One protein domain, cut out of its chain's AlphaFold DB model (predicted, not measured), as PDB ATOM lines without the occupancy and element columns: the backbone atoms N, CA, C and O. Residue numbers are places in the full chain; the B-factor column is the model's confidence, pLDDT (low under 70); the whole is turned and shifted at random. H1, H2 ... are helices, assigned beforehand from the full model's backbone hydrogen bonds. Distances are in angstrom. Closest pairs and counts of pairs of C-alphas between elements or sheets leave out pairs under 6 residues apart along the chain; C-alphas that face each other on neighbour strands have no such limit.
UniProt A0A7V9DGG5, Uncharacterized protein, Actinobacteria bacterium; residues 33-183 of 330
ATOM      1  N   ASN A  33     244.586 359.485 156.497       85.81
ATOM      2  CA  ASN A  33     245.213 360.339 155.488       85.81
ATOM      3  C   ASN A  33     246.416 361.100 156.062       85.81
ATOM      4  O   ASN A  33     247.462 361.184 155.413       85.81
ATOM      5  N   GLY A  34     246.306 361.564 157.307       90.62
ATOM      6  CA  GLY A  34     247.393 362.175 158.058       90.62
ATOM      7  C   GLY A  34     248.567 361.227 158.260       90.62
ATOM      8  O   GLY A  34     249.703 361.625 158.028       90.62
ATOM      9  N   ALA A  35     248.328 359.957 158.598       93.94
ATOM     10  CA  ALA A  35     249.390 358.961 158.735       93.94
ATOM     11  C   ALA A  35     250.170 358.769 157.425       93.94
ATOM     12  O   ALA A  35     251.401 358.777 157.433       93.94
ATOM     13  N   ARG A  36     249.474 358.682 156.282       91.88
ATOM     14  CA  ARG A  36     250.125 358.601 154.961       91.88
ATOM     15  C   ARG A  36     250.945 359.855 154.663       91.88
ATOM     16  O   ARG A  36     252.120 359.748 154.321       91.88
ATOM     17  N   ALA A  37     250.360 361.037 154.856       89.88
ATOM     18  CA  ALA A  37     251.038 362.308 154.614       89.88
ATOM     19  C   ALA A  37     252.281 362.488 155.504       89.88
ATOM     20  O   ALA A  37     253.333 362.910 155.022       89.88
ATOM     21  N   CYS A  38     252.179 362.125 156.782       94.25
ATOM     22  CA  CYS A  38     253.281 362.165 157.737       94.25
ATOM     23  C   CYS A  38     254.359 361.122 157.435       94.25
ATOM     24  O   CYS A  38     255.535 361.395 157.665       94.25
ATOM     25  N   SER A  39     253.992 359.966 156.874       94.38
ATOM     26  CA  SER A  39     254.956 358.975 156.386       94.38
ATOM     27  C   SER A  39     255.782 359.535 155.225       94.38
ATOM     28  O   SER A  39     257.007 359.573 155.310       94.38
ATOM     29  N   THR A  40     255.130 360.103 154.200       89.31
ATOM     30  CA  THR A  40     255.823 360.774 153.084       89.31
ATOM     31  C   THR A  40     256.747 361.886 153.577       89.31
ATOM     32  O   THR A  40     257.885 362.005 153.127       89.31
ATOM     33  N   LEU A  41     256.277 362.689 154.534       90.62
ATOM     34  CA  LEU A  41     257.058 363.783 155.096       90.62
ATOM     35  C   LEU A  41     258.270 363.292 155.901       90.62
ATOM     36  O   LEU A  41     259.337 363.903 155.852       90.62
ATOM     37  N   LYS A  42     258.129 362.178 156.625       94.12
ATOM     38  CA  LYS A  42     259.239 361.532 157.329       94.12
ATOM     39  C   LYS A  42     260.300 361.042 156.346       94.12
ATOM     40  O   LYS A  42     261.480 361.275 156.595       94.12
ATOM     41  N   THR A  43     259.892 360.441 155.228       91.12
ATOM     42  CA  THR A  43     260.813 360.042 154.155       91.12
ATOM     43  C   THR A  43     261.527 361.254 153.559       91.12
ATOM     44  O   THR A  43     262.748 361.237 153.456       91.12
ATOM     45  N   SER A  44     260.810 362.341 153.248       86.56
ATOM     46  CA  SER A  44     261.423 363.523 152.621       86.56
ATOM     47  C   SER A  44     262.385 364.284 153.541       86.56
ATOM     48  O   SER A  44     263.334 364.903 153.072       86.56
ATOM     49  N   LEU A  45     262.117 364.312 154.849       88.31
ATOM     50  CA  LEU A  45     262.932 365.049 155.824       88.31
ATOM     51  C   LEU A  45     264.066 364.211 156.430       88.31
ATOM     52  O   LEU A  45     265.034 364.769 156.961       88.31
ATOM     53  N   GLY A  46     263.933 362.886 156.396       92.75
ATOM     54  CA  GLY A  46     264.723 361.961 157.199       92.75
ATOM     55  C   GLY A  46     264.256 361.907 158.660       92.75
ATOM     56  O   GLY A  46     263.701 362.867 159.206       92.75
ATOM     57  N   ALA A  47     264.503 360.771 159.321       92.94
ATOM     58  CA  ALA A  47     263.985 360.481 160.662       92.94
ATOM     59  C   ALA A  47     264.407 361.517 161.719       92.94
ATOM     60  O   ALA A  47     263.573 361.959 162.508       92.94
ATOM     61  N   THR A  48     265.671 361.953 161.702       91.62
ATOM     62  CA  THR A  48     266.204 362.935 162.658       91.62
ATOM     63  C   THR A  48     265.527 364.294 162.515       91.62
ATOM     64  O   THR A  48     265.012 364.831 163.497       91.62
ATOM     65  N   THR A  49     265.479 364.845 161.297       92.75
ATOM     66  CA  THR A  49     264.836 366.142 161.031       92.75
ATOM     67  C   THR A  49     263.347 366.070 161.357       92.75
ATOM     68  O   THR A  49     262.822 366.947 162.032       92.75
ATOM     69  N   PHE A  50     262.669 364.991 160.955       95.19
ATOM     70  CA  PHE A  50     261.258 364.777 161.268       95.19
ATOM     71  C   PHE A  50     261.003 364.739 162.785       95.19
ATOM     72  O   PHE A  50     260.086 365.398 163.281       95.19
ATOM     73  N   GLY A  51     261.849 364.022 163.532       95.00
ATOM     74  CA  GLY A  51     261.812 363.978 164.992       95.00
ATOM     75  C   GLY A  51     261.991 365.357 165.626       95.00
ATOM     76  O   GLY A  51     261.263 365.712 166.548       95.00
ATOM     77  N   GLN A  52     262.904 366.173 165.099       92.31
ATOM     78  CA  GLN A  52     263.128 367.543 165.569       92.31
ATOM     79  C   GLN A  52     261.973 368.496 165.216       92.31
ATOM     80  O   GLN A  52     261.682 369.406 165.997       92.31
ATOM     81  N   THR A  53     261.305 368.289 164.076       93.88
ATOM     82  CA  THR A  53     260.150 369.088 163.631       93.88
ATOM     83  C   THR A  53     258.920 368.860 164.506       93.88
ATOM     84  O   THR A  53     258.247 369.821 164.888       93.88
ATOM     85  N   TYR A  54     258.605 367.596 164.807       93.19
ATOM     86  CA  TYR A  54     257.322 367.222 165.413       93.19
ATOM     87  C   TYR A  54     257.414 366.685 166.837       93.19
ATOM     88  O   TYR A  54     256.461 366.839 167.600       93.19
ATOM     89  N   GLY A  55     258.518 366.033 167.197       92.38
ATOM     90  CA  GLY A  55     258.672 365.415 168.508       92.38
ATOM     91  C   GLY A  55     258.814 366.467 169.599       92.38
ATOM     92  O   GLY A  55     259.523 367.459 169.424       92.38
ATOM     93  N   THR A  56     258.163 366.241 170.734       85.12
ATOM     94  CA  THR A  56     258.187 367.166 171.880       85.12
ATOM     95  C   THR A  56     258.782 366.547 173.139       85.12
ATOM     96  O   THR A  56     259.265 367.286 173.992       85.12
ATOM     97  N   ASN A  57     258.795 365.215 173.250       84.81
ATOM     98  CA  ASN A  57     259.455 364.516 174.350       84.81
ATOM     99  C   ASN A  57     260.977 364.404 174.121       84.81
ATOM    100  O   ASN A  57     261.483 364.689 173.032       84.81
ATOM    101  N   ALA A  58     261.719 363.987 175.151       83.12
ATOM    102  CA  ALA A  58     263.182 363.914 175.104       83.12
ATOM    103  C   ALA A  58     263.698 363.015 173.964       83.12
ATOM    104  O   ALA A  58     264.584 363.420 173.216       83.12
ATOM    105  N   SER A  59     263.082 361.842 173.777       85.44
ATOM    106  CA  SER A  59     263.445 360.857 172.745       85.44
ATOM    107  C   SER A  59     262.848 361.136 171.360       85.44
ATOM    108  O   SER A  59     263.127 360.407 170.413       85.44
ATOM    109  N   ARG A  60     262.001 362.163 171.221       89.56
ATOM    110  CA  ARG A  60     261.220 362.490 170.010       89.56
ATOM    111  C   ARG A  60     260.350 361.347 169.475       89.56
ATOM    112  O   ARG A  60     259.858 361.435 168.349       89.56
ATOM    113  N   SER A  61     260.095 360.306 170.267       92.81
ATOM    114  CA  SER A  61     259.313 359.135 169.849       92.81
ATOM    115  C   SER A  61     257.861 359.480 169.502       92.81
ATOM    116  O   SER A  61     257.252 358.832 168.654       92.81
ATOM    117  N   ASN A  62     257.320 360.554 170.083       94.12
ATOM    118  CA  ASN A  62     255.960 361.012 169.810       94.12
ATOM    119  C   ASN A  62     255.817 361.821 168.506       94.12
ATOM    120  O   ASN A  62     254.707 362.233 168.168       94.12
ATOM    121  N   ALA A  63     256.901 362.042 167.751       95.44
ATOM    122  CA  ALA A  63     256.904 362.891 166.560       95.44
ATOM    123  C   ALA A  63     255.854 362.487 165.516       95.44
ATOM    124  O   ALA A  63     255.169 363.346 164.964       95.44
ATOM    125  N   PHE A  64     255.692 361.188 165.254       96.31
ATOM    126  CA  PHE A  64     254.740 360.731 164.242       96.31
ATOM    127  C   PHE A  64     253.294 361.017 164.661       96.31
ATOM    128  O   PHE A  64     252.541 361.606 163.889       96.31
ATOM    129  N   GLY A  65     252.931 360.700 165.907       95.75
ATOM    130  CA  GLY A  65     251.606 361.010 166.449       95.75
ATOM    131  C   GLY A  65     251.312 362.513 166.456       95.75
ATOM    132  O   GLY A  65     250.234 362.935 166.042       95.75
ATOM    133  N   MET A  66     252.298 363.335 166.829       93.31
ATOM    134  CA  MET A  66     252.178 364.797 166.789       93.31
ATOM    135  C   MET A  66     251.995 365.330 165.362       93.31
ATOM    136  O   MET A  66     251.207 366.253 165.153       93.31
ATOM    137  N   CYS A  67     252.681 364.748 164.375       94.88
ATOM    138  CA  CYS A  67     252.477 365.087 162.967       94.88
ATOM    139  C   CYS A  67     251.041 364.783 162.526       94.88
ATOM    140  O   CYS A  67     250.375 365.667 161.989       94.88
ATOM    141  N   VAL A  68     250.546 363.569 162.798       94.75
ATOM    142  CA  VAL A  68     249.192 363.151 162.396       94.75
ATOM    143  C   VAL A  68     248.129 364.019 163.063       94.75
ATOM    144  O   VAL A  68     247.195 364.457 162.398       94.75
ATOM    145  N   SER A  69     248.299 364.329 164.351       92.69
ATOM    146  CA  SER A  69     247.402 365.225 165.086       92.69
ATOM    147  C   SER A  69     247.346 366.620 164.451       92.69
ATOM    148  O   SER A  69     246.270 367.117 164.117       92.69
ATOM    149  N   ARG A  70     248.509 367.231 164.176       90.56
ATOM    150  CA  ARG A  70     248.581 368.538 163.499       90.56
ATOM    151  C   ARG A  70     247.973 368.507 162.099       90.56
ATOM    152  O   ARG A  70     247.313 369.467 161.709       90.56
ATOM    153  N   TRP A  71     248.187 367.425 161.354       91.50
ATOM    154  CA  TRP A  71     247.599 367.248 160.030       91.50
ATOM    155  C   TRP A  71     246.075 367.194 160.105       91.50
ATOM    156  O   TRP A  71     245.418 367.895 159.344       91.50
ATOM    157  N   ALA A  72     245.511 366.428 161.044       91.38
ATOM    158  CA  ALA A  72     244.063 366.314 161.211       91.38
ATOM    159  C   ALA A  72     243.421 367.671 161.540       91.38
ATOM    160  O   ALA A  72     242.437 368.056 160.911       91.38
ATOM    161  N   HIS A  73     244.031 368.447 162.442       88.56
ATOM    162  CA  HIS A  73     243.580 369.813 162.723       88.56
ATOM    163  C   HIS A  73     243.619 370.707 161.482       88.56
ATOM    164  O   HIS A  73     242.658 371.416 161.194       88.56
ATOM    165  N   ALA A  74     244.709 370.659 160.720       88.56
ATOM    166  CA  ALA A  74     244.822 371.476 159.524       88.56
ATOM    167  C   ALA A  74     243.867 371.034 158.406       88.56
ATOM    168  O   ALA A  74     243.340 371.883 157.692       88.56
ATOM    169  N   ALA A  75     243.598 369.733 158.281       89.94
ATOM    170  CA  ALA A  75     242.625 369.187 157.343       89.94
ATOM    171  C   ALA A  75     241.215 369.660 157.676       89.94
ATOM    172  O   ALA A  75     240.498 370.106 156.785       89.94
ATOM    173  N   HIS A  76     240.849 369.652 158.956       88.31
ATOM    174  CA  HIS A  76     239.592 370.219 159.417       88.31
ATOM    175  C   HIS A  76     239.470 371.708 159.046       88.31
ATOM    176  O   HIS A  76     238.534 372.088 158.341       88.31
ATOM    177  N   THR A  77     240.457 372.538 159.406       87.31
ATOM    178  CA  THR A  77     240.468 373.970 159.052       87.31
ATOM    179  C   THR A  77     240.404 374.192 157.537       87.31
ATOM    180  O   THR A  77     239.638 375.032 157.062       87.31
ATOM    181  N   ALA A  78     241.163 373.416 156.760       88.00
ATOM    182  CA  ALA A  78     241.175 373.498 155.304       88.00
ATOM    183  C   ALA A  78     239.821 373.119 154.690       88.00
ATOM    184  O   ALA A  78     239.388 373.785 153.755       88.00
ATOM    185  N   ARG A  79     239.120 372.112 155.232       90.06
ATOM    186  CA  ARG A  79     237.768 371.730 154.790       90.06
ATOM    187  C   ARG A  79     236.755 372.845 155.034       90.06
ATOM    188  O   ARG A  79     235.948 373.126 154.150       90.06
ATOM    189  N   HIS A  80     236.818 373.508 156.189       87.31
ATOM    190  CA  HIS A  80     235.957 374.656 156.483       87.31
ATOM    191  C   HIS A  80     236.214 375.820 155.522       87.31
ATOM    192  O   HIS A  80     235.277 376.307 154.890       87.31
ATOM    193  N   ALA A  81     237.477 376.212 155.339       85.38
ATOM    194  CA  ALA A  81     237.842 377.269 154.397       85.38
ATOM    195  C   ALA A  81     237.457 376.918 152.948       85.38
ATOM    196  O   ALA A  81     236.924 377.755 152.222       85.38
ATOM    197  N   ALA A  82     237.672 375.664 152.537       91.69
ATOM    198  CA  ALA A  82     237.294 375.165 151.222       91.69
ATOM    199  C   ALA A  82     235.775 375.195 151.009       91.69
ATOM    200  O   ALA A  82     235.332 375.603 149.944       91.69
ATOM    201  N   SER A  83     234.980 374.819 152.014       93.69
ATOM    202  CA  SER A  83     233.514 374.924 151.971       93.69
ATOM    203  C   SER A  83     233.063 376.361 151.721       93.69
ATOM    204  O   SER A  83     232.276 376.603 150.806       93.69
ATOM    205  N   THR A  84     233.613 377.327 152.460       91.38
ATOM    206  CA  THR A  84     233.309 378.752 152.263       91.38
ATOM    207  C   THR A  84     233.704 379.229 150.864       91.38
ATOM    208  O   THR A  84     232.891 379.844 150.179       91.38
ATOM    209  N   ALA A  85     234.913 378.898 150.399       90.44
ATOM    210  CA  ALA A  85     235.387 379.282 149.070       90.44
ATOM    211  C   ALA A  85     234.539 378.667 147.943       90.44
ATOM    212  O   ALA A  85     234.176 379.354 146.995       90.44
ATOM    213  N   CYS A  86     234.166 377.391 148.064       95.69
ATOM    214  CA  CYS A  86     233.317 376.720 147.082       95.69
ATOM    215  C   CYS A  86     231.902 377.304 147.034       95.69
ATOM    216  O   CYS A  86     231.306 377.337 145.963       95.69
ATOM    217  N   ARG A  87     231.358 377.789 148.163       96.00
ATOM    218  CA  ARG A  87     230.071 378.508 148.166       96.00
ATOM    219  C   ARG A  87     230.176 379.833 147.419       96.00
ATOM    220  O   ARG A  87     229.271 380.154 146.660       96.00
ATOM    221  N   ALA A  88     231.274 380.567 147.612       92.69
ATOM    222  CA  ALA A  88     231.523 381.812 146.893       92.69
ATOM    223  C   ALA A  88     231.655 381.575 145.380       92.69
ATOM    224  O   ALA A  88     230.998 382.251 144.603       92.69
ATOM    225  N   GLU A  89     232.421 380.563 144.966       93.81
ATOM    226  CA  GLU A  89     232.580 380.204 143.547       93.81
ATOM    227  C   GLU A  89     231.283 379.727 142.898       93.81
ATOM    228  O   GLU A  89     231.027 380.026 141.737       93.81
ATOM    229  N   GLN A  90     230.441 379.007 143.638       94.88
ATOM    230  CA  GLN A  90     229.135 378.594 143.134       94.88
ATOM    231  C   GLN A  90     228.182 379.787 142.933       94.88
ATOM    232  O   GLN A  90     227.298 379.713 142.082       94.88
ATOM    233  N   ALA A  91     228.349 380.864 143.706       93.00
ATOM    234  CA  ALA A  91     227.569 382.096 143.594       93.00
ATOM    235  C   ALA A  91     228.172 383.118 142.608       93.00
ATOM    236  O   ALA A  91     227.548 384.143 142.336       93.00
ATOM    237  N   ASP A  92     229.372 382.862 142.084       91.81
ATOM    238  CA  ASP A  92     230.079 383.779 141.199       91.81
ATOM    239  C   ASP A  92     229.548 383.692 139.760       91.81
ATOM    240  O   ASP A  92     229.743 382.701 139.052       91.81
ATOM    241  N   ALA A  93     228.907 384.769 139.300       93.31
ATOM    242  CA  ALA A  93     228.414 384.892 137.929       93.31
ATOM    243  C   ALA A  93     229.547 384.888 136.881       93.31
ATOM    244  O   ALA A  93     229.327 384.495 135.736       93.31
ATOM    245  N   GLY A  94     230.765 385.285 137.265       93.06
ATOM    246  CA  GLY A  94     231.960 385.267 136.423       93.06
ATOM    247  C   GLY A  94     232.665 383.910 136.360       93.06
ATOM    248  O   GLY A  94     233.602 383.752 135.571       93.06
ATOM    249  N   PHE A  95     232.216 382.912 137.132       92.06
ATOM    250  CA  PHE A  95     232.907 381.627 137.260       92.06
ATOM    251  C   PHE A  95     233.159 380.968 135.900       92.06
ATOM    252  O   PHE A  95     234.277 380.536 135.621       92.06
ATOM    253  N   ALA A  96     232.144 380.916 135.032       92.06
ATOM    254  CA  ALA A  96     232.261 380.249 133.738       92.06
ATOM    255  C   ALA A  96     233.289 380.928 132.823       92.06
ATOM    256  O   ALA A  96     234.085 380.238 132.186       92.06
ATOM    257  N   ALA A  97     233.332 382.263 132.804       90.12
ATOM    258  CA  ALA A  97     234.315 383.010 132.022       90.12
ATOM    259  C   ALA A  97     235.750 382.708 132.490       90.12
ATOM    260  O   ALA A  97     236.630 382.469 131.666       90.12
ATOM    261  N   ALA A  98     235.968 382.623 133.805       81.88
ATOM    262  CA  ALA A  98     237.269 382.290 134.387       81.88
ATOM    263  C   ALA A  98     237.683 380.812 134.210       81.88
ATOM    264  O   ALA A  98     238.850 380.477 134.405       81.88
ATOM    265  N   HIS A  99     236.755 379.923 133.836       87.50
ATOM    266  CA  HIS A  99     236.975 378.472 133.773       87.50
ATOM    267  C   HIS A  99     236.642 377.874 132.396       87.50
ATOM    268  O   HIS A  99     236.110 376.764 132.291       87.50
ATOM    269  N   GLY A 100     236.971 378.600 131.322       89.50
ATOM    270  CA  GLY A 100     236.874 378.096 129.946       89.50
ATOM    271  C   GLY A 100     235.439 377.802 129.501       89.50
ATOM    272  O   GLY A 100     235.194 376.807 128.823       89.50
ATOM    273  N   GLY A 101     234.484 378.617 129.950       91.88
ATOM    274  CA  GLY A 101     233.058 378.499 129.640       91.88
ATOM    275  C   GLY A 101     232.307 377.433 130.442       91.88
ATOM    276  O   GLY A 101     231.101 377.284 130.267       91.88
ATOM    277  N   LYS A 102     232.980 376.687 131.328       91.88
ATOM    278  CA  LYS A 102     232.347 375.616 132.113       91.88
ATOM    279  C   LYS A 102     231.618 376.175 133.326       91.88
ATOM    280  O   LYS A 102     232.188 376.925 134.113       91.88
ATOM    281  N   THR A 103     230.382 375.736 133.544       94.06
ATOM    282  CA  THR A 103     229.663 376.034 134.791       94.06
ATOM    283  C   THR A 103     230.340 375.362 135.988       94.06
ATOM    284  O   THR A 103     231.071 374.382 135.835       94.06
ATOM    285  N   PHE A 104     230.046 375.821 137.207       93.56
ATOM    286  CA  PHE A 104     230.552 375.202 138.438       93.56
ATOM    287  C   PHE A 104     230.300 373.682 138.489       93.56
ATOM    288  O   PHE A 104     231.187 372.895 138.835       93.56
ATOM    289  N   THR A 105     229.106 373.243 138.079       94.88
ATOM    290  CA  THR A 105     228.731 371.823 138.011       94.88
ATOM    291  C   THR A 105     229.467 371.052 136.924       94.88
ATOM    292  O   THR A 105     229.783 369.884 137.141       94.88
ATOM    293  N   GLN A 106     229.772 371.671 135.784       93.62
ATOM    294  CA  GLN A 106     230.582 371.053 134.730       93.62
ATOM    295  C   GLN A 106     232.068 371.001 135.095       93.62
ATOM    296  O   GLN A 106     232.758 370.060 134.709       93.62
ATOM    297  N   PHE A 107     232.563 372.000 135.825       93.94
ATOM    298  CA  PHE A 107     233.970 372.109 136.189       93.94
ATOM    299  C   PHE A 107     234.349 371.143 137.317       93.94
ATOM    300  O   PHE A 107     235.308 370.387 137.184       93.94
ATOM    301  N   TYR A 108     233.586 371.133 138.415       92.44
ATOM    302  CA  TYR A 108     233.878 370.277 139.570       92.44
ATOM    303  C   TYR A 108     233.095 368.961 139.588       92.44
ATOM    304  O   TYR A 108     233.494 368.008 140.264       92.44
ATOM    305  N   GLY A 109     231.949 368.890 138.912       92.19
ATOM    306  CA  GLY A 109     231.088 367.714 138.957       92.19
ATOM    307  C   GLY A 109     231.620 366.558 138.119       92.19
ATOM    308  O   GLY A 109     232.204 366.735 137.054       92.19
ATOM    309  N   THR A 110     231.352 365.337 138.566       87.81
ATOM    310  CA  THR A 110     231.545 364.139 137.741       87.81
ATOM    311  C   THR A 110     230.196 363.786 137.134       87.81
ATOM    312  O   THR A 110     229.254 363.491 137.870       87.81
ATOM    313  N   LYS A 111     230.071 363.871 135.802       82.12
ATOM    314  CA  LYS A 111     228.776 363.749 135.096       82.12
ATOM    315  C   LYS A 111     227.708 364.723 135.641       82.12
ATOM    316  O   LYS A 111     226.545 364.360 135.781       82.12
ATOM    317  N   GLY A 112     228.121 365.931 136.037       73.94
ATOM    318  CA  GLY A 112     227.236 366.961 136.600       73.94
ATOM    319  C   GLY A 112     226.782 366.739 138.051       73.94
ATOM    320  O   GLY A 112     226.018 367.546 138.569       73.94
ATOM    321  N   LYS A 113     227.251 365.685 138.736       84.94
ATOM    322  CA  LYS A 113     226.907 365.383 140.140       84.94
ATOM    323  C   LYS A 113     228.068 365.696 141.090       84.94
ATOM    324  O   LYS A 113     229.228 365.724 140.678       84.94
ATOM    325  N   ASN A 114     227.757 365.892 142.374       93.19
ATOM    326  CA  ASN A 114     228.720 366.053 143.477       93.19
ATOM    327  C   ASN A 114     229.711 367.227 143.341       93.19
ATOM    328  O   ASN A 114     230.747 367.232 144.005       93.19
ATOM    329  N   ALA A 115     229.399 368.234 142.518       94.94
ATOM    330  CA  ALA A 115     230.311 369.338 142.213       94.94
ATOM    331  C   ALA A 115     230.812 370.068 143.467       94.94
ATOM    332  O   ALA A 115     232.012 370.277 143.617       94.94
ATOM    333  N   PHE A 116     229.924 370.367 144.419       95.50
ATOM    334  CA  PHE A 116     230.319 371.029 145.662       95.50
ATOM    335  C   PHE A 116     231.282 370.173 146.499       95.50
ATOM    336  O   PHE A 116     232.344 370.644 146.901       95.50
ATOM    337  N   ALA A 117     230.965 368.892 146.712       94.94
ATOM    338  CA  ALA A 117     231.828 367.981 147.466       94.94
ATOM    339  C   ALA A 117     233.202 367.805 146.797       94.94
ATOM    340  O   ALA A 117     234.233 367.806 147.474       94.94
ATOM    341  N   ASN A 118     233.232 367.717 145.465       94.38
ATOM    342  CA  ASN A 118     234.464 367.640 144.686       94.38
ATOM    343  C   ASN A 118     235.282 368.934 144.764       94.38
ATOM    344  O   ASN A 118     236.499 368.861 144.933       94.38
ATOM    345  N   CYS A 119     234.633 370.100 144.714       95.06
ATOM    346  CA  CYS A 119     235.279 371.393 144.931       95.06
ATOM    347  C   CYS A 119     235.952 371.441 146.310       95.06
ATOM    348  O   CYS A 119     237.153 371.710 146.411       95.06
ATOM    349  N   VAL A 120     235.212 371.094 147.370       95.38
ATOM    350  CA  VAL A 120     235.736 371.097 148.743       95.38
ATOM    351  C   VAL A 120     236.911 370.133 148.870       95.38
ATOM    352  O   VAL A 120     237.953 370.504 149.412       95.38
ATOM    353  N   LYS A 121     236.790 368.922 148.317       91.44
ATOM    354  CA  LYS A 121     237.868 367.926 148.292       91.44
ATOM    355  C   LYS A 121     239.109 368.452 147.567       91.44
ATOM    356  O   LYS A 121     240.208 368.341 148.109       91.44
ATOM    357  N   ALA A 122     238.946 369.041 146.383       86.88
ATOM    358  CA  ALA A 122     240.046 369.567 145.578       86.88
ATOM    359  C   ALA A 122     240.780 370.708 146.294       86.88
ATOM    360  O   ALA A 122     242.005 370.676 146.426       86.88
ATOM    361  N   LYS A 123     240.044 371.686 146.833       87.50
ATOM    362  CA  LYS A 123     240.639 372.821 147.555       87.50
ATOM    363  C   LYS A 123     241.276 372.408 148.877       87.50
ATOM    364  O   LYS A 123     242.359 372.889 149.198       87.50
ATOM    365  N   THR A 124     240.671 371.466 149.602       88.44
ATOM    366  CA  THR A 124     241.275 370.886 150.814       88.44
ATOM    367  C   THR A 124     242.594 370.191 150.478       88.44
ATOM    368  O   THR A 124     243.610 370.441 151.125       88.44
ATOM    369  N   ALA A 125     242.610 369.349 149.439       84.94
ATOM    370  CA  ALA A 125     243.818 368.653 149.002       84.94
ATOM    371  C   ALA A 125     244.920 369.630 148.554       84.94
ATOM    372  O   ALA A 125     246.090 369.431 148.889       84.94
ATOM    373  N   SER A 126     244.544 370.700 147.847       81.88
ATOM    374  CA  SER A 126     245.454 371.782 147.461       81.88
ATOM    375  C   SER A 126     246.060 372.465 148.692       81.88
ATOM    376  O   SER A 126     247.283 372.490 148.827       81.88
ATOM    377  N   ALA A 127     245.234 372.905 149.648       84.56
ATOM    378  CA  ALA A 127     245.691 373.572 150.869       84.56
ATOM    379  C   ALA A 127     246.639 372.693 151.703       84.56
ATOM    380  O   ALA A 127     247.698 373.150 152.139       84.56
ATOM    381  N   LEU A 128     246.305 371.413 151.879       86.69
ATOM    382  CA  LEU A 128     247.143 370.465 152.620       86.69
ATOM    383  C   LEU A 128     248.452 370.146 151.892       86.69
ATOM    384  O   LEU A 128     249.485 369.935 152.531       86.69
ATOM    385  N   THR A 129     248.435 370.142 150.559       81.19
ATOM    386  CA  THR A 129     249.654 369.992 149.757       81.19
ATOM    387  C   THR A 129     250.563 371.201 149.923       81.19
ATOM    388  O   THR A 129     251.741 371.018 150.232       81.19
ATOM    389  N   THR A 130     250.016 372.416 149.839       79.00
ATOM    390  CA  THR A 130     250.762 373.649 150.118       79.00
ATOM    391  C   THR A 130     251.353 373.635 151.525       79.00
ATOM    392  O   THR A 130     252.540 373.903 151.693       79.00
ATOM    393  N   GLN A 131     250.566 373.289 152.545       85.00
ATOM    394  CA  GLN A 131     251.038 373.281 153.931       85.00
ATOM    395  C   GLN A 131     252.176 372.276 154.155       85.00
ATOM    396  O   GLN A 131     253.155 372.574 154.848       85.00
ATOM    397  N   ARG A 132     252.069 371.084 153.562       84.38
ATOM    398  CA  ARG A 132     253.125 370.068 153.610       84.38
ATOM    399  C   ARG A 132     254.405 370.577 152.948       84.38
ATOM    400  O   ARG A 132     255.463 370.469 153.564       84.38
ATOM    401  N   GLN A 133     254.306 371.184 151.765       80.31
ATOM    402  CA  GLN A 133     255.464 371.760 151.075       80.31
ATOM    403  C   GLN A 133     256.097 372.898 151.885       80.31
ATOM    404  O   GLN A 133     257.313 372.937 152.066       80.31
ATOM    405  N   ALA A 134     255.279 373.792 152.448       80.75
ATOM    406  CA  ALA A 134     255.751 374.879 153.302       80.75
ATOM    407  C   ALA A 134     256.503 374.348 154.529       80.75
ATOM    408  O   ALA A 134     257.544 374.891 154.892       80.75
ATOM    409  N   THR A 135     256.021 373.253 155.124       87.62
ATOM    410  CA  THR A 135     256.685 372.589 156.253       87.62
ATOM    411  C   THR A 135     258.009 371.946 155.843       87.62
ATOM    412  O   THR A 135     258.984 372.047 156.583       87.62
ATOM    413  N   GLN A 136     258.070 371.316 154.665       84.94
ATOM    414  CA  GLN A 136     259.309 370.742 154.127       84.94
ATOM    415  C   GLN A 136     260.374 371.816 153.912       84.94
ATOM    416  O   GLN A 136     261.475 371.706 154.449       84.94
ATOM    417  N   ASN A 137     260.015 372.881 153.197       80.19
ATOM    418  CA  ASN A 137     260.918 373.991 152.902       80.19
ATOM    419  C   ASN A 137     261.380 374.676 154.195       80.19
ATOM    420  O   ASN A 137     262.573 374.908 154.388       80.19
ATOM    421  N   ALA A 138     260.451 374.928 155.123       86.69
ATOM    422  CA  ALA A 138     260.758 375.500 156.429       86.69
ATOM    423  C   ALA A 138     261.719 374.614 157.237       86.69
ATOM    424  O   ALA A 138     262.668 375.126 157.823       86.69
ATOM    425  N   ALA A 139     261.521 373.293 157.242       89.75
ATOM    426  CA  ALA A 139     262.408 372.360 157.932       89.75
ATOM    427  C   ALA A 139     263.828 372.360 157.355       89.75
ATOM    428  O   ALA A 139     264.786 372.386 158.129       89.75
ATOM    429  N   GLN A 140     263.982 372.393 156.029       85.81
ATOM    430  CA  GLN A 140     265.308 372.467 155.412       85.81
ATOM    431  C   GLN A 140     266.005 373.797 155.709       85.81
ATOM    432  O   GLN A 140     267.167 373.802 156.107       85.81
ATOM    433  N   GLN A 141     265.283 374.915 155.623       85.94
ATOM    434  CA  GLN A 141     265.827 376.228 155.975       85.94
ATOM    435  C   GLN A 141     266.251 376.300 157.448       85.94
ATOM    436  O   GLN A 141     267.351 376.753 157.750       85.94
ATOM    437  N   CYS A 142     265.423 375.799 158.368       93.31
ATOM    438  CA  CYS A 142     265.767 375.731 159.789       93.31
ATOM    439  C   CYS A 142     266.967 374.822 160.060       93.31
ATOM    440  O   CYS A 142     267.742 375.083 160.976       93.31
ATOM    441  N   LYS A 143     267.136 373.751 159.277       90.81
ATOM    442  CA  LYS A 143     268.303 372.867 159.367       90.81
ATOM    443  C   LYS A 143     269.577 373.572 158.907       90.81
ATOM    444  O   LYS A 143     270.586 373.472 159.600       90.81
ATOM    445  N   ALA A 144     269.522 374.293 157.787       87.75
ATOM    446  CA  ALA A 144     270.646 375.081 157.288       87.75
ATOM    447  C   ALA A 144     271.028 376.178 158.292       87.75
ATOM    448  O   ALA A 144     272.172 376.248 158.727       87.75
ATOM    449  N   GLU A 145     270.045 376.947 158.762       90.50
ATOM    450  CA  GLU A 145     270.262 378.003 159.751       90.50
ATOM    451  C   GLU A 145     270.843 377.463 161.061       90.50
ATOM    452  O   GLU A 145     271.758 378.058 161.624       90.50
ATOM    453  N   ARG A 146     270.359 376.312 161.541       94.56
ATOM    454  CA  ARG A 146     270.917 375.666 162.734       94.56
ATOM    455  C   ARG A 146     272.382 375.279 162.549       94.56
ATOM    456  O   ARG A 146     273.150 375.409 163.496       94.56
ATOM    457  N   ARG A 147     272.776 374.830 161.352       92.19
ATOM    458  CA  ARG A 147     274.179 374.532 161.030       92.19
ATOM    459  C   ARG A 147     275.038 375.798 161.041       92.19
ATOM    460  O   ARG A 147     276.147 375.746 161.551       92.19
ATOM    461  N   THR A 148     274.521 376.907 160.518       91.56
ATOM    462  CA  THR A 148     275.233 378.193 160.469       91.56
ATOM    463  C   THR A 148     275.379 378.840 161.846       91.56
ATOM    464  O   THR A 148     276.456 379.307 162.189       91.56
ATOM    465  N   LEU A 149     274.310 378.870 162.648       92.25
ATOM    466  CA  LEU A 149     274.312 379.527 163.962       92.25
ATOM    467  C   LEU A 149     274.946 378.673 165.069       92.25
ATOM    468  O   LEU A 149     275.365 379.202 166.096       92.25
ATOM    469  N   GLY A 150     274.952 377.351 164.904       95.06
ATOM    470  CA  GLY A 150     275.265 376.417 165.978       95.06
ATOM    471  C   GLY A 150     274.108 376.230 166.969       95.06
ATOM    472  O   GLY A 150     273.177 377.033 167.085       95.06
ATOM    473  N   ASP A 151     274.159 375.124 167.711       91.94
ATOM    474  CA  ASP A 151     273.032 374.637 168.513       91.94
ATOM    475  C   ASP A 151     272.618 375.571 169.655       91.94
ATOM    476  O   ASP A 151     271.422 375.737 169.907       91.94
ATOM    477  N   ALA A 152     273.583 376.176 170.351       94.31
ATOM    478  CA  ALA A 152     273.309 377.057 171.484       94.31
ATOM    479  C   ALA A 152     272.589 378.340 171.036       94.31
ATOM    480  O   ALA A 152     271.521 378.664 171.565       94.31
ATOM    481  N   ALA A 153     273.119 379.017 170.012       95.94
ATOM    482  CA  ALA A 153     272.530 380.234 169.460       95.94
ATOM    483  C   ALA A 153     271.173 379.955 168.798       95.94
ATOM    484  O   ALA A 153     270.207 380.682 169.028       95.94
ATOM    485  N   PHE A 154     271.048 378.850 168.056       95.44
ATOM    486  CA  PHE A 154     269.775 378.453 167.458       95.44
ATOM    487  C   PHE A 154     268.699 378.177 168.521       95.44
ATOM    488  O   PHE A 154     267.556 378.628 168.394       95.44
ATOM    489  N   LYS A 155     269.051 377.471 169.607       94.19
ATOM    490  CA  LYS A 155     268.138 377.246 170.739       94.19
ATOM    491  C   LYS A 155     267.759 378.545 171.435       94.19
ATOM    492  O   LYS A 155     266.595 378.690 171.788       94.19
ATOM    493  N   ALA A 156     268.696 379.470 171.629       94.50
ATOM    494  CA  ALA A 156     268.401 380.781 172.203       94.50
ATOM    495  C   ALA A 156     267.440 381.592 171.320       94.50
ATOM    496  O   ALA A 156     266.515 382.206 171.841       94.50
ATOM    497  N   LYS A 157     267.608 381.528 169.993       94.25
ATOM    498  CA  LYS A 157     266.767 382.237 169.022       94.25
ATOM    499  C   LYS A 157     265.337 381.694 168.953       94.25
ATOM    500  O   LYS A 157     264.385 382.467 168.882       94.25
ATOM    501  N   TYR A 158     265.169 380.370 168.956       94.44
ATOM    502  CA  TYR A 158     263.869 379.749 168.668       94.44
ATOM    503  C   TYR A 158     263.237 378.973 169.822       94.44
ATOM    504  O   TYR A 158     262.035 378.718 169.776       94.44
ATOM    505  N   GLY A 159     263.979 378.533 170.831       92.38
ATOM    506  CA  GLY A 159     263.438 377.709 171.912       92.38
ATOM    507  C   GLY A 159     262.704 378.533 172.966       92.38
ATOM    508  O   GLY A 159     263.144 379.620 173.320       92.38
ATOM    509  N   THR A 160     261.594 378.010 173.488       89.12
ATOM    510  CA  THR A 160     260.795 378.688 174.535       89.12
ATOM    511  C   THR A 160     260.480 377.829 175.747       89.12
ATOM    512  O   THR A 160     260.106 378.371 176.779       89.12
ATOM    513  N   ASN A 161     260.598 376.503 175.654       84.56
ATOM    514  CA  ASN A 161     260.424 375.645 176.824       84.56
ATOM    515  C   ASN A 161     261.669 375.682 177.726       84.56
ATOM    516  O   ASN A 161     262.724 376.161 177.311       84.56
ATOM    517  N   ALA A 162     261.554 375.134 178.941       83.62
ATOM    518  CA  ALA A 162     262.605 375.182 179.965       83.62
ATOM    519  C   ALA A 162     263.992 374.741 179.453       83.62
ATOM    520  O   ALA A 162     264.999 375.358 179.772       83.62
ATOM    521  N   ASN A 163     264.046 373.720 178.591       82.31
ATOM    522  CA  ASN A 163     265.287 373.216 177.993       82.31
ATOM    523  C   ASN A 163     265.523 373.675 176.541       82.31
ATOM    524  O   ASN A 163     266.400 373.142 175.855       82.31
ATOM    525  N   ARG A 164     264.712 374.616 176.037       87.38
ATOM    526  CA  ARG A 164     264.725 375.147 174.660       87.38
ATOM    527  C   ARG A 164     264.741 374.060 173.573       87.38
ATOM    528  O   ARG A 164     265.136 374.292 172.432       87.38
ATOM    529  N   SER A 165     264.298 372.847 173.902       85.50
ATOM    530  CA  SER A 165     264.323 371.683 173.015       85.50
ATOM    531  C   SER A 165     263.298 371.789 171.881       85.50
ATOM    532  O   SER A 165     263.461 371.152 170.838       85.50
ATOM    533  N   ASN A 166     262.278 372.637 172.028       89.75
ATOM    534  CA  ASN A 166     261.294 372.912 170.982       89.75
ATOM    535  C   ASN A 166     261.794 373.886 169.894       89.75
ATOM    536  O   ASN A 166     261.041 374.162 168.963       89.75
ATOM    537  N   ALA A 167     263.038 374.377 169.976       94.00
ATOM    538  CA  ALA A 167     263.591 375.382 169.068       94.00
ATOM    539  C   ALA A 167     263.420 375.034 167.584       94.00
ATOM    540  O   ALA A 167     262.929 375.850 166.810       94.00
ATOM    541  N   PHE A 168     263.755 373.803 167.187       94.50
ATOM    542  CA  PHE A 168     263.643 373.402 165.783       94.50
ATOM    543  C   PHE A 168     262.190 373.418 165.303       94.50
ATOM    544  O   PHE A 168     261.872 374.109 164.341       94.50
ATOM    545  N   GLY A 169     261.281 372.756 166.024       93.50
ATOM    546  CA  GLY A 169     259.852 372.792 165.714       93.50
ATOM    547  C   GLY A 169     259.262 374.210 165.702       93.50
ATOM    548  O   GLY A 169     258.402 374.497 164.870       93.50
ATOM    549  N   ARG A 170     259.741 375.121 166.564       92.56
ATOM    550  CA  ARG A 170     259.331 376.537 166.559       92.56
ATOM    551  C   ARG A 170     259.839 377.294 165.339       92.56
ATOM    552  O   ARG A 170     259.051 378.013 164.734       92.56
ATOM    553  N   CYS A 171     261.098 377.098 164.951       95.00
ATOM    554  CA  CYS A 171     261.627 377.649 163.707       95.00
ATOM    555  C   CYS A 171     260.788 377.181 162.512       95.00
ATOM    556  O   CYS A 171     260.324 378.008 161.729       95.00
ATOM    557  N   VAL A 172     260.518 375.871 162.412       93.44
ATOM    558  CA  VAL A 172     259.736 375.316 161.299       93.44
ATOM    559  C   VAL A 172     258.330 375.895 161.285       93.44
ATOM    560  O   VAL A 172     257.858 376.297 160.231       93.44
ATOM    561  N   SER A 173     257.671 375.994 162.441       90.44
ATOM    562  CA  SER A 173     256.336 376.587 162.530       90.44
ATOM    563  C   SER A 173     256.322 378.060 162.113       90.44
ATOM    564  O   SER A 173     255.410 378.463 161.400       90.44
ATOM    565  N   ALA A 174     257.312 378.851 162.540       88.88
ATOM    566  CA  ALA A 174     257.414 380.270 162.201       88.88
ATOM    567  C   ALA A 174     257.708 380.483 160.709       88.88
ATOM    568  O   ALA A 174     257.069 381.300 160.056       88.88
ATOM    569  N   ARG A 175     258.630 379.704 160.139       87.69
ATOM    570  CA  ARG A 175     258.931 379.765 158.704       87.69
ATOM    571  C   ARG A 175     257.786 379.215 157.857       87.69
ATOM    572  O   ARG A 175     257.493 379.767 156.809       87.69
ATOM    573  N   ALA A 176     257.096 378.165 158.301       85.25
ATOM    574  CA  ALA A 176     255.947 377.616 157.584       85.25
ATOM    575  C   ALA A 176     254.756 378.587 157.572       85.25
ATOM    576  O   ALA A 176     254.053 378.644 156.568       85.25
ATOM    577  N   SER A 177     254.539 379.375 158.634       75.50
ATOM    578  CA  SER A 177     253.508 380.422 158.639       75.50
ATOM    579  C   SER A 177     253.895 381.632 157.782       75.50
ATOM    580  O   SER A 177     253.049 382.136 157.046       75.50
ATOM    581  N   GLN A 178     255.168 382.040 157.786       68.06
ATOM    582  CA  GLN A 178     255.703 383.050 156.860       68.06
ATOM    583  C   GLN A 178     255.584 382.588 155.393       68.06
ATOM    584  O   GLN A 178     255.088 383.319 154.539       68.06
ATOM    585  N   ASN A 179     255.907 381.324 155.112       59.59
ATOM    586  CA  ASN A 179     255.728 380.703 153.798       59.59
ATOM    587  C   ASN A 179     254.243 380.474 153.446       59.59
ATOM    588  O   ASN A 179     253.887 380.408 152.274       59.59
ATOM    589  N   GLY A 180     253.351 380.391 154.438       52.66
ATOM    590  CA  GLY A 180     251.899 380.374 154.238       52.66
ATOM    591  C   GLY A 180     251.363 381.701 153.689       52.66
ATOM    592  O   GLY A 180     250.421 381.704 152.898       52.66
ATOM    593  N   GLN A 181     252.017 382.820 154.021       47.25
ATOM    594  CA  GLN A 181     251.793 384.120 153.374       47.25
ATOM    595  C   GLN A 181     252.460 384.206 151.983       47.25
ATOM    596  O   GLN A 181     251.988 384.961 151.133       47.25
ATOM    597  N   ALA A 182     253.473 383.373 151.706       47.28
ATOM    598  CA  ALA A 182     254.106 383.186 150.391       47.28
ATOM    599  C   ALA A 182     253.279 382.332 149.399       47.28
ATOM    600  O   ALA A 182     253.755 381.971 148.323       47.28
ATOM    601  N   ASN A 183     252.017 382.027 149.730       53.88
ATOM    602  CA  ASN A 183     251.022 381.558 148.758       53.88
ATOM    603  C   ASN A 183     250.362 382.724 147.990       53.88
ATOM    604  O   ASN A 183     249.510 382.502 147.126       53.88
TER     605      ASN A 183
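This is residues 33 to 183 of the 330 residues of an uncharacterized protein of Actinobacteria bacterium (UniProt A0A7V9DGG5). Two long helices, H3 and H6, cross as a lopsided X, with the small helices H4 and H5 at its shorter end. At the wider end H1 and H2 bridge the two long helices, while H8 crosses the later half of H6 and H7 sits at the far tip. The printed part has 151 residues with eight named helices, H1 to H8 in order, and no named strand: the class is all helix. It is loose, with a radius of gyration of the C-alphas of 19.1 A, and its outline is a rod spanning 58 by 26 by 24 A.

The hub is H6, residues 115 to 149, which touches five other helices. H3, residues 63 to 91, touches it with residues 74 to 87 alone, at a steep tilt of 44 degrees, opposite ways; their closest C-alphas, Ala 82 and Val 120, are 5.0 A apart. H8, residues 167 to 181, touches H6 at a steep tilt of 48 degrees, opposite ways, the closest C-alphas being Ala 138 and Val 172 at 5.0 A. H3 and H8 are apart. H1, residues 33 to 45, touches H6 at a shallow tilt of 29 degrees, the same way, with C-alphas 45 and 136 closest at 7.0 A. H1 also touches H3, with C-alphas 34 and 68 closest at 4.8 A. H2, residues 47 to 54, touches H8, with C-alphas 53 and 169 closest at 4.3 A, and H3, with C-alphas 54 and 63 closest at 4.5 A. H7, residues 151 to 158, touches H8, with C-alphas 158 and 167 closest at 4.4 A. H5, residues 104 to 108, touches H6, with C-alphas 108 and 115 closest at 4.5 A. H4, residues 95 to 98, is close to H5 but not clearly touching, with C-alphas 95 and 104 closest at 6.9 A. Every O i to N i+4 pair is within hydrogen-bond range in H1, H2, H3, H5, H6, H7 and H8; H4 is too short for such a pair.

H6 runs 50.1 A, from C-alpha 115 at (230.311, 369.338, 142.213) to C-alpha 149 at (274.312, 379.527, 163.962). H3 measures 41.9 A, H8 21.5 A and H1 18.3 A. H2 measures 10.6 A, H7 10.5 A, H5 6.0 A and H4 5.3 A. H1 begins at C-alpha 33, (245.213, 360.339, 155.488).

The two C-alphas farthest apart, Lys 111 and Ala 152, are 59.0 A apart. The printed part has no cut, and no link is long. Mean pLDDT of the printed part is 88.8; residues 178 to 183 are under 70.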